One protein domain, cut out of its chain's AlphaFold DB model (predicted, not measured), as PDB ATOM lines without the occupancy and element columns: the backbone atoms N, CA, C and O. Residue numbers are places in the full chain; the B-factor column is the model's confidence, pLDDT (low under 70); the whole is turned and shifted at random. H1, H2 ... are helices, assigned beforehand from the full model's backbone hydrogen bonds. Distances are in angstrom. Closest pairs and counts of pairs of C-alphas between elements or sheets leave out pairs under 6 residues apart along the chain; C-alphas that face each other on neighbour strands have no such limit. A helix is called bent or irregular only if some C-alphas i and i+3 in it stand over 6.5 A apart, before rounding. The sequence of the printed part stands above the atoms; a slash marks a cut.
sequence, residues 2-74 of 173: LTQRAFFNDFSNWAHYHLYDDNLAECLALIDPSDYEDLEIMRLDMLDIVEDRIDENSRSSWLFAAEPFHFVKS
ATOM      1  N   LEU A   2    -148.126  56.279   5.386       38.50
ATOM      2  CA  LEU A   2    -149.234  56.714   6.257       38.50
ATOM      3  C   LEU A   2    -150.222  55.582   6.608       38.50
ATOM      4  O   LEU A   2    -151.187  55.811   7.322       38.50
ATOM      5  N   THR A   3    -149.975  54.357   6.146       41.78
ATOM      6  CA  THR A   3    -150.957  53.261   6.129       41.78
ATOM      7  C   THR A   3    -151.059  52.420   7.403       41.78
ATOM      8  O   THR A   3    -151.916  51.554   7.478       41.78
ATOM      9  N   GLN A   4    -150.244  52.657   8.437       44.38
ATOM     10  CA  GLN A   4    -150.270  51.818   9.649       44.38
ATOM     11  C   GLN A   4    -151.150  52.358  10.790       44.38
ATOM     12  O   GLN A   4    -151.186  51.755  11.856       44.38
ATOM     13  N   ARG A   5    -151.819  53.507  10.609       49.75
ATOM     14  CA  ARG A   5    -152.470  54.254  11.707       49.75
ATOM     15  C   ARG A   5    -153.978  54.497  11.557       49.75
ATOM     16  O   ARG A   5    -154.515  55.231  12.376       49.75
ATOM     17  N   ALA A   6    -154.639  53.923  10.550       53.12
ATOM     18  CA  ALA A   6    -156.057  54.195  10.280       53.12
ATOM     19  C   ALA A   6    -157.033  53.125  10.810       53.12
ATOM     20  O   ALA A   6    -158.215  53.413  10.937       53.12
ATOM     21  N   PHE A   7    -156.563  51.917  11.140       57.16
ATOM     22  CA  PHE A   7    -157.440  50.794  11.490       57.16
ATOM     23  C   PHE A   7    -157.319  50.434  12.973       57.16
ATOM     24  O   PHE A   7    -156.343  49.810  13.397       57.16
ATOM     25  N   PHE A   8    -158.312  50.856  13.756       70.81
ATOM     26  CA  PHE A   8    -158.350  50.707  15.217       70.81
ATOM     27  C   PHE A   8    -158.884  49.349  15.692       70.81
ATOM     28  O   PHE A   8    -158.724  49.010  16.863       70.81
ATOM     29  N   ASN A   9    -159.485  48.553  14.802       85.62
ATOM     30  CA  ASN A   9    -160.010  47.227  15.128       85.62
ATOM     31  C   ASN A   9    -159.633  46.170  14.079       85.62
ATOM     32  O   ASN A   9    -159.299  46.484  12.932       85.62
ATOM     33  N   ASP A  10    -159.701  44.900  14.474       90.00
ATOM     34  CA  ASP A  10    -159.278  43.775  13.635       90.00
ATOM     35  C   ASP A  10    -160.166  43.584  12.396       90.00
ATOM     36  O   ASP A  10    -159.675  43.136  11.362       90.00
ATOM     37  N   PHE A  11    -161.448  43.963  12.460       93.06
ATOM     38  CA  PHE A  11    -162.365  43.847  11.323       93.06
ATOM     39  C   PHE A  11    -161.998  44.819  10.200       93.06
ATOM     40  O   PHE A  11    -161.907  44.405   9.047       93.06
ATOM     41  N   SER A  12    -161.711  46.080  10.531       93.06
ATOM     42  CA  SER A  12    -161.250  47.083   9.563       93.06
ATOM     43  C   SER A  12    -159.906  46.702   8.931       93.06
ATOM     44  O   SER A  12    -159.756  46.753   7.711       93.06
ATOM     45  N   ASN A  13    -158.958  46.202   9.735       92.69
ATOM     46  CA  ASN A  13    -157.693  45.663   9.227       92.69
ATOM     47  C   ASN A  13    -157.919  44.485   8.271       92.69
ATOM     48  O   ASN A  13    -157.307  44.428   7.205       92.69
ATOM     49  N   TRP A  14    -158.798  43.545   8.626       93.88
ATOM     50  CA  TRP A  14    -159.090  42.395   7.776       93.88
ATOM     51  C   TRP A  14    -159.782  42.792   6.468       93.88
ATOM     52  O   TRP A  14    -159.386  42.314   5.404       93.88
ATOM     53  N   ALA A  15    -160.751  43.710   6.521       92.50
ATOM     54  CA  ALA A  15    -161.421  44.237   5.335       92.50
ATOM     55  C   ALA A  15    -160.419  44.892   4.365       92.50
ATOM     56  O   ALA A  15    -160.440  44.613   3.168       92.50
ATOM     57  N   HIS A  16    -159.466  45.669   4.883       91.81
ATOM     58  CA  HIS A  16    -158.433  46.292   4.058       91.81
ATOM     59  C   HIS A  16    -157.446  45.271   3.470       91.81
ATOM     60  O   HIS A  16    -157.251  45.207   2.258       91.81
ATOM     61  N   TYR A  17    -156.808  44.455   4.315       91.50
ATOM     62  CA  TYR A  17    -155.678  43.624   3.886       91.50
ATOM     63  C   TYR A  17    -156.078  42.311   3.211       91.50
ATOM     64  O   TYR A  17    -155.312  41.795   2.397       91.50
ATOM     65  N   HIS A  18    -157.237  41.751   3.566       91.62
ATOM     66  CA  HIS A  18    -157.651  40.423   3.114       91.62
ATOM     67  C   HIS A  18    -158.883  40.454   2.219       91.62
ATOM     68  O   HIS A  18    -158.964  39.618   1.320       91.62
ATOM     69  N   LEU A  19    -159.806  41.401   2.418       90.25
ATOM     70  CA  LEU A  19    -160.949  41.594   1.518       90.25
ATOM     71  C   LEU A  19    -160.657  42.602   0.393       90.25
ATOM     72  O   LEU A  19    -161.366  42.601  -0.611       90.25
ATOM     73  N   TYR A  20    -159.599  43.412   0.531       89.56
ATOM     74  CA  TYR A  20    -159.257  44.515  -0.378       89.56
ATOM     75  C   TYR A  20    -160.415  45.509  -0.567       89.56
ATOM     76  O   TYR A  20    -160.613  46.051  -1.655       89.56
ATOM     77  N   ASP A  21    -161.194  45.723   0.496       90.06
ATOM     78  CA  ASP A  21    -162.351  46.614   0.509       90.06
ATOM     79  C   ASP A  21    -162.081  47.814   1.421       90.06
ATOM     80  O   ASP A  21    -162.377  47.796   2.618       90.06
ATOM     81  N   ASP A  22    -161.484  48.857   0.841       89.81
ATOM     82  CA  ASP A  22    -161.126  50.082   1.562       89.81
ATOM     83  C   ASP A  22    -162.354  50.814   2.115       89.81
ATOM     84  O   ASP A  22    -162.280  51.389   3.196       89.81
ATOM     85  N   ASN A  23    -163.492  50.755   1.417       90.88
ATOM     86  CA  ASN A  23    -164.722  51.401   1.872       90.88
ATOM     87  C   ASN A  23    -165.249  50.717   3.140       90.88
ATOM     88  O   ASN A  23    -165.465  51.376   4.155       90.88
ATOM     89  N   LEU A  24    -165.361  49.384   3.117       91.69
ATOM     90  CA  LEU A  24    -165.761  48.631   4.303       91.69
ATOM     91  C   LEU A  24    -164.770  48.838   5.455       91.69
ATOM     92  O   LEU A  24    -165.178  48.989   6.606       91.69
ATOM     93  N   ALA A  25    -163.471  48.862   5.153       92.31
ATOM     94  CA  ALA A  25    -162.437  49.083   6.152       92.31
ATOM     95  C   ALA A  25    -162.560  50.460   6.823       92.31
ATOM     96  O   ALA A  25    -162.462  50.541   8.046       92.31
ATOM     97  N   GLU A  26    -162.801  51.521   6.052       91.69
ATOM     98  CA  GLU A  26    -163.024  52.873   6.570       91.69
ATOM     99  C   GLU A  26    -164.273  52.938   7.454       91.69
ATOM    100  O   GLU A  26    -164.181  53.398   8.592       91.69
ATOM    101  N   CYS A  27    -165.409  52.415   6.986       92.94
ATOM    102  CA  CYS A  27    -166.656  52.403   7.753       92.94
ATOM    103  C   CYS A  27    -166.499  51.650   9.081       92.94
ATOM    104  O   CYS A  27    -166.881  52.154  10.136       92.94
ATOM    105  N   LEU A  28    -165.867  50.473   9.057       93.56
ATOM    106  CA  LEU A  28    -165.613  49.689  10.266       93.56
ATOM    107  C   LEU A  28    -164.610  50.360  11.210       93.56
ATOM    108  O   LEU A  28    -164.690  50.144  12.416       93.56
ATOM    109  N   ALA A  29    -163.655  51.145  10.705       90.50
ATOM    110  CA  ALA A  29    -162.667  51.834  11.536       90.50
ATOM    111  C   ALA A  29    -163.262  52.981  12.368       90.50
ATOM    112  O   ALA A  29    -162.645  53.382  13.353       90.50
ATOM    113  N   LEU A  30    -164.438  53.489  11.983       89.81
ATOM    114  CA  LEU A  30    -165.159  54.544  12.701       89.81
ATOM    115  C   LEU A  30    -165.901  54.039  13.943       89.81
ATOM    116  O   LEU A  30    -166.318  54.854  14.759       89.81
ATOM    117  N   ILE A  31    -166.062  52.721  14.099       89.25
ATOM    118  CA  ILE A  31    -166.695  52.139  15.284       89.25
ATOM    119  C   ILE A  31    -165.761  52.303  16.485       89.25
ATOM    120  O   ILE A  31    -164.742  51.613  16.598       89.25
ATOM    121  N   ASP A  32    -166.141  53.197  17.396       85.38
ATOM    122  CA  ASP A  32    -165.480  53.401  18.679       85.38
ATOM    123  C   ASP A  32    -166.267  52.702  19.802       85.38
ATOM    124  O   ASP A  32    -167.392  53.102  20.101       85.38
ATOM    125  N   PRO A  33    -165.694  51.696  20.493       82.94
ATOM    126  CA  PRO A  33    -166.332  51.059  21.645       82.94
ATOM    127  C   PRO A  33    -166.744  52.027  22.765       82.94
ATOM    128  O   PRO A  33    -167.589  51.672  23.586       82.94
ATOM    129  N   SER A  34    -166.134  53.214  22.843       80.19
ATOM    130  CA  SER A  34    -166.456  54.238  23.835       80.19
ATOM    131  C   SER A  34    -167.821  54.903  23.594       80.19
ATOM    132  O   SER A  34    -168.445  55.362  24.555       80.19
ATOM    133  N   ASP A  35    -168.353  54.863  22.370       85.50
ATOM    134  CA  ASP A  35    -169.666  55.425  22.030       85.50
ATOM    135  C   ASP A  35    -170.829  54.515  22.471       85.50
ATOM    136  O   ASP A  35    -171.958  54.971  22.661       85.50
ATOM    137  N   TYR A  36    -170.560  53.239  22.761       84.88
ATOM    138  CA  TYR A  36    -171.587  52.220  22.991       84.88
ATOM    139  C   TYR A  36    -171.762  51.841  24.461       84.88
ATOM    140  O   TYR A  36    -170.804  51.584  25.190       84.88
ATOM    141  N   GLU A  37    -173.014  51.821  24.938       79.75
ATOM    142  CA  GLU A  37    -173.336  51.390  26.313       79.75
ATOM    143  C   GLU A  37    -173.321  49.869  26.456       79.75
ATOM    144  O   GLU A  37    -173.040  49.353  27.535       79.75
ATOM    145  N   ASP A  38    -173.595  49.171  25.357       80.62
ATOM    146  CA  ASP A  38    -173.655  47.723  25.275       80.62
ATOM    147  C   ASP A  38    -172.940  47.250  24.006       80.62
ATOM    148  O   ASP A  38    -173.087  47.820  22.922       80.62
ATOM    149  N   LEU A  39    -172.182  46.166  24.144       83.06
ATOM    150  CA  LEU A  39    -171.497  45.511  23.036       83.06
ATOM    151  C   LEU A  39    -172.476  44.907  22.039       83.06
ATOM    152  O   LEU A  39    -172.124  44.789  20.870       83.06
ATOM    153  N   GLU A  40    -173.677  44.517  22.473       89.19
ATOM    154  CA  GLU A  40    -174.689  44.037  21.534       89.19
ATOM    155  C   GLU A  40    -175.162  45.149  20.597       89.19
ATOM    156  O   GLU A  40    -175.356  44.881  19.417       89.19
ATOM    157  N   ILE A  41    -175.259  46.396  21.074       90.81
ATOM    158  CA  ILE A  41    -175.588  47.548  20.219       90.81
ATOM    159  C   ILE A  41    -174.453  47.788  19.224       90.81
ATOM    160  O   ILE A  41    -174.698  47.837  18.026       90.81
ATOM    161  N   MET A  42    -173.202  47.815  19.698       91.69
ATOM    162  CA  MET A  42    -172.034  47.936  18.816       91.69
ATOM    163  C   MET A  42    -172.005  46.825  17.755       91.69
ATOM    164  O   MET A  42    -171.701  47.068  16.592       91.69
ATOM    165  N   ARG A  43    -172.338  45.587  18.142       92.56
ATOM    166  CA  ARG A  43    -172.392  44.446  17.223       92.56
ATOM    167  C   ARG A  43    -173.480  44.618  16.163       92.56
ATOM    168  O   ARG A  43    -173.260  44.182  15.039       92.56
ATOM    169  N   LEU A  44    -174.635  45.187  16.512       95.31
ATOM    170  CA  LEU A  44    -175.707  45.471  15.557       95.31
ATOM    171  C   LEU A  44    -175.280  46.548  14.556       95.31
ATOM    172  O   LEU A  44    -175.353  46.287  13.365       95.31
ATOM    173  N   ASP A  45    -174.702  47.658  15.013       94.62
ATOM    174  CA  ASP A  45    -174.174  48.702  14.120       94.62
ATOM    175  C   ASP A  45    -173.112  48.153  13.151       94.62
ATOM    176  O   ASP A  45    -173.088  48.477  11.964       94.62
ATOM    177  N   MET A  46    -172.235  47.270  13.638       94.38
ATOM    178  CA  MET A  46    -171.261  46.587  12.784       94.38
ATOM    179  C   MET A  46    -171.916  45.667  11.748       94.38
ATOM    180  O   MET A  46    -171.375  45.516  10.654       94.38
ATOM    181  N   LEU A  47    -173.034  45.017  12.090       95.12
ATOM    182  CA  LEU A  47    -173.782  44.201  11.137       95.12
ATOM    183  C   LEU A  47    -174.437  45.074  10.076       95.12
ATOM    184  O   LEU A  47    -174.282  44.753   8.905       95.12
ATOM    185  N   ASP A  48    -175.066  46.181  10.466       95.75
ATOM    186  CA  ASP A  48    -175.710  47.112   9.535       95.75
ATOM    187  C   ASP A  48    -174.699  47.621   8.490       95.75
ATOM    188  O   ASP A  48    -174.956  47.547   7.291       95.75
ATOM    189  N   ILE A  49    -173.485  48.001   8.915       94.88
ATOM    190  CA  ILE A  49    -172.391  48.392   8.002       94.88
ATOM    191  C   ILE A  49    -172.049  47.275   7.002       94.88
ATOM    192  O   ILE A  49    -171.800  47.530   5.821       94.88
ATOM    193  N   VAL A  50    -171.977  46.029   7.475       92.19
ATOM    194  CA  VAL A  50    -171.634  44.879   6.627       92.19
ATOM    195  C   VAL A  50    -172.781  44.536   5.676       92.19
ATOM    196  O   VAL A  50    -172.522  44.222   4.515       92.19
ATOM    197  N   GLU A  51    -174.029  44.597   6.136       92.44
ATOM    198  CA  GLU A  51    -175.229  44.334   5.340       92.44
ATOM    199  C   GLU A  51    -175.394  45.372   4.228       92.44
ATOM    200  O   GLU A  51    -175.501  44.988   3.060       92.44
ATOM    201  N   ASP A  52    -175.270  46.662   4.553       91.94
ATOM    202  CA  ASP A  52    -175.279  47.752   3.573       91.94
ATOM    203  C   ASP A  52    -174.211  47.521   2.494       91.94
ATOM    204  O   ASP A  52    -174.472  47.619   1.289       91.94
ATOM    205  N   ARG A  53    -173.004  47.115   2.909       89.69
ATOM    206  CA  ARG A  53    -171.910  46.830   1.978       89.69
ATOM    207  C   ARG A  53    -172.191  45.628   1.074       89.69
ATOM    208  O   ARG A  53    -171.823  45.645  -0.106       89.69
ATOM    209  N   ILE A  54    -172.817  44.577   1.602       87.12
ATOM    210  CA  ILE A  54    -173.218  43.397   0.822       87.12
ATOM    211  C   ILE A  54    -174.262  43.789  -0.232       87.12
ATOM    212  O   ILE A  54    -174.137  43.384  -1.394       87.12
ATOM    213  N   ASP A  55    -175.245  44.607   0.139       87.56
ATOM    214  CA  ASP A  55    -176.315  45.050  -0.755       87.56
ATOM    215  C   ASP A  55    -175.791  45.934  -1.897       87.56
ATOM    216  O   ASP A  55    -176.152  45.726  -3.064       87.56
ATOM    217  N   GLU A  56    -174.864  46.850  -1.605       85.00
ATOM    218  CA  GLU A  56    -174.168  47.662  -2.611       85.00
ATOM    219  C   GLU A  56    -173.380  46.814  -3.619       85.00
ATOM    220  O   GLU A  56    -173.352  47.110  -4.820       85.00
ATOM    221  N   ASN A  57    -172.732  45.749  -3.137       72.00
ATOM    222  CA  ASN A  57    -171.825  44.921  -3.930       72.00
ATOM    223  C   ASN A  57    -172.526  43.751  -4.649       72.00
ATOM    224  O   ASN A  57    -171.907  43.028  -5.431       72.00
ATOM    225  N   SER A  58    -173.845  43.603  -4.476       59.69
ATOM    226  CA  SER A  58    -174.687  42.542  -5.059       59.69
ATOM    227  C   SER A  58    -174.652  42.428  -6.598       59.69
ATOM    228  O   SER A  58    -175.170  41.462  -7.165       59.69
ATOM    229  N   ARG A  59    -174.024  43.382  -7.303       55.53
ATOM    230  CA  ARG A  59    -173.864  43.379  -8.770       55.53
ATOM    231  C   ARG A  59    -172.482  42.942  -9.267       55.53
ATOM    232  O   ARG A  59    -172.359  42.671 -10.462       55.53
ATOM    233  N   SER A  60    -171.471  42.838  -8.404       53.22
ATOM    234  CA  SER A  60    -170.077  42.670  -8.832       53.22
ATOM    235  C   SER A  60    -169.326  41.709  -7.914       53.22
ATOM    236  O   SER A  60    -168.977  42.068  -6.806       53.22
ATOM    237  N   SER A  61    -169.038  40.505  -8.424       54.78
ATOM    238  CA  SER A  61    -168.025  39.552  -7.929       54.78
ATOM    239  C   SER A  61    -167.997  39.277  -6.421       54.78
ATOM    240  O   SER A  61    -167.521  40.091  -5.641       54.78
ATOM    241  N   TRP A  62    -168.361  38.052  -6.034       59.38
ATOM    242  CA  TRP A  62    -167.979  37.466  -4.747       59.38
ATOM    243  C   TRP A  62    -166.497  37.755  -4.460       59.38
ATOM    244  O   TRP A  62    -165.615  37.161  -5.085       59.38
ATOM    245  N   LEU A  63    -166.227  38.706  -3.564       64.44
ATOM    246  CA  LEU A  63    -164.882  38.985  -3.086       64.44
ATOM    247  C   LEU A  63    -164.487  37.800  -2.210       64.44
ATOM    248  O   LEU A  63    -164.984  37.630  -1.097       64.44
ATOM    249  N   PHE A  64    -163.636  36.931  -2.743       74.31
ATOM    250  CA  PHE A  64    -162.997  35.909  -1.933       74.31
ATOM    251  C   PHE A  64    -161.875  36.582  -1.157       74.31
ATOM    252  O   PHE A  64    -160.911  37.061  -1.756       74.31
ATOM    253  N   ALA A  65    -162.016  36.628   0.165       83.94
ATOM    254  CA  ALA A  65    -160.943  37.104   1.018       83.94
ATOM    255  C   ALA A  65    -159.694  36.233   0.812       83.94
ATOM    256  O   ALA A  65    -159.799  35.006   0.722       83.94
ATOM    257  N   ALA A  66    -158.520  36.860   0.751       89.62
ATOM    258  CA  ALA A  66    -157.246  36.151   0.635       89.62
ATOM    259  C   ALA A  66    -157.001  35.220   1.835       89.62
ATOM    260  O   ALA A  66    -156.443  34.142   1.668       89.62
ATOM    261  N   GLU A  67    -157.462  35.627   3.021       91.19
ATOM    262  CA  GLU A  67    -157.457  34.827   4.248       91.19
ATOM    263  C   GLU A  67    -158.794  34.993   4.991       91.19
ATOM    264  O   GLU A  67    -159.356  36.097   5.007       91.19
ATOM    265  N   PRO A  68    -159.325  33.933   5.628       92.38
ATOM    266  CA  PRO A  68    -160.543  34.030   6.422       92.38
ATOM    267  C   PRO A  68    -160.328  34.875   7.686       92.38
ATOM    268  O   PRO A  68    -159.236  34.921   8.252       92.38
ATOM    269  N   PHE A  69    -161.395  35.504   8.179       92.00
ATOM    270  CA  PHE A  69    -161.365  36.131   9.499       92.00
ATOM    271  C   PHE A  69    -161.464  35.065  10.596       92.00
ATOM    272  O   PHE A  69    -162.349  34.205  10.568       92.00
ATOM    273  N   HIS A  70    -160.588  35.142  11.597       92.56
ATOM    274  CA  HIS A  70    -160.590  34.229  12.736       92.56
ATOM    275  C   HIS A  70    -161.222  34.889  13.964       92.56
ATOM    276  O   HIS A  70    -160.621  35.748  14.601       92.56
ATOM    277  N   PHE A  71    -162.419  34.439  14.342       92.75
ATOM    278  CA  PHE A  71    -163.066  34.887  15.573       92.75
ATOM    279  C   PHE A  71    -162.394  34.265  16.799       92.75
ATOM    280  O   PHE A  71    -162.341  33.041  16.945       92.75
ATOM    281  N   VAL A  72    -161.920  35.116  17.710       90.31
ATOM    282  CA  VAL A  72    -161.284  34.708  18.967       90.31
ATOM    283  C   VAL A  72    -162.083  35.258  20.144       90.31
ATOM    284  O   VAL A  72    -162.465  36.425  20.163       90.31
ATOM    285  N   LYS A  73    -162.312  34.418  21.157       87.94
ATOM    286  CA  LYS A  73    -162.906  34.824  22.433       87.94
ATOM    287  C   LYS A  73    -161.856  34.758  23.536       87.94
ATOM    288  O   LYS A  73    -161.195  33.734  23.700       87.94
ATOM    289  N   SER A  74    -161.753  35.825  24.323       83.75
ATOM    290  CA  SER A  74    -160.949  35.857  25.546       83.75
ATOM    291  C   SER A  74    -161.818  35.563  26.770       83.75
ATOM    292  O   SER A  74    -162.968  35.996  26.834       83.75
TER     293      SER A  74
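Overview. This is residues 2 to 74 of the 173 residues of an uncharacterized protein of Nitrosopumilus sp (UniProt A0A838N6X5). Three helices run nearly side by side in an up-and-down zigzag, their centres making an open triangle: short H1 and H2 form a close hairpin, and the much longer H3 packs on H2 with residues 46 to 53 and is apart from H1. Residues 55 to 61, of which 55 to 57 belong to H3, stick out, and the printed part then folds back, residues 58 to 74 making a long stretch with no named element. The printed part has 73 residues with three named helices, in the order H1, H2, H3, and no named strand. The class is all helix, though under half of the residues, 35 of 73, are in named elements. The whole is compact, with a radius of gyration of the C-alphas of 12.7 A and spans of 37 by 28 by 25 A.

Arrangement. H1, residues 10 to 17, touches H2, residues 22 to 29. Their closest C-alphas are those of Ser 12 and Ala 25, 4.1 A apart. They run opposite ways at a shallow tilt of 15 degrees, a helical hairpin with a tight link of 4 residues. H3, residues 39 to 57, touches H2 with residues 46 to 53 alone. The closest C-alphas of these two are those of Leu 24 and Arg 53, 6.8 A apart. They also form a helical hairpin, running opposite ways at a shallow tilt of 11 degrees, with a short link of 9 residues. From centre to centre H1 and H2 are 7.9 A apart, and H2 and H3 are 11.2 A apart. H1 and H3 are apart, with no C-alpha of the one within 8 A of the other. In H1, H2 and H3 every backbone O i to N i+4 pair is within hydrogen-bond range.

Along the chain. Residues 2 to 9 come before H1, whose first C-alpha, that of Asp 10, is at (-159.278, 43.775, 13.635). H1 has 8 residues and measures 10.4 A from first to last C-alpha. H2, also of 8 residues, measures 10.2 A and begins with C-alpha 22 at (-161.126, 50.082, 1.562). H3 has 19 residues and measures 27.0 A, ending with C-alpha 57 at (-171.825, 44.921, -3.930). No helix is bent.

Size, cuts and confidence. The two C-alphas farthest apart are those of Arg 59 and Ser 74, at 37.4 A. The printed part has no cut, and neither link between helices is long. Residues 55 to 61 stand free, of which 55 to 57 belong to H3. The 17 residues from 58 to 74 have no named element. The mean pLDDT of the printed part is 83.1, and the model's confidence is low, under 70, at residues 2 to 7 and 58 to 63.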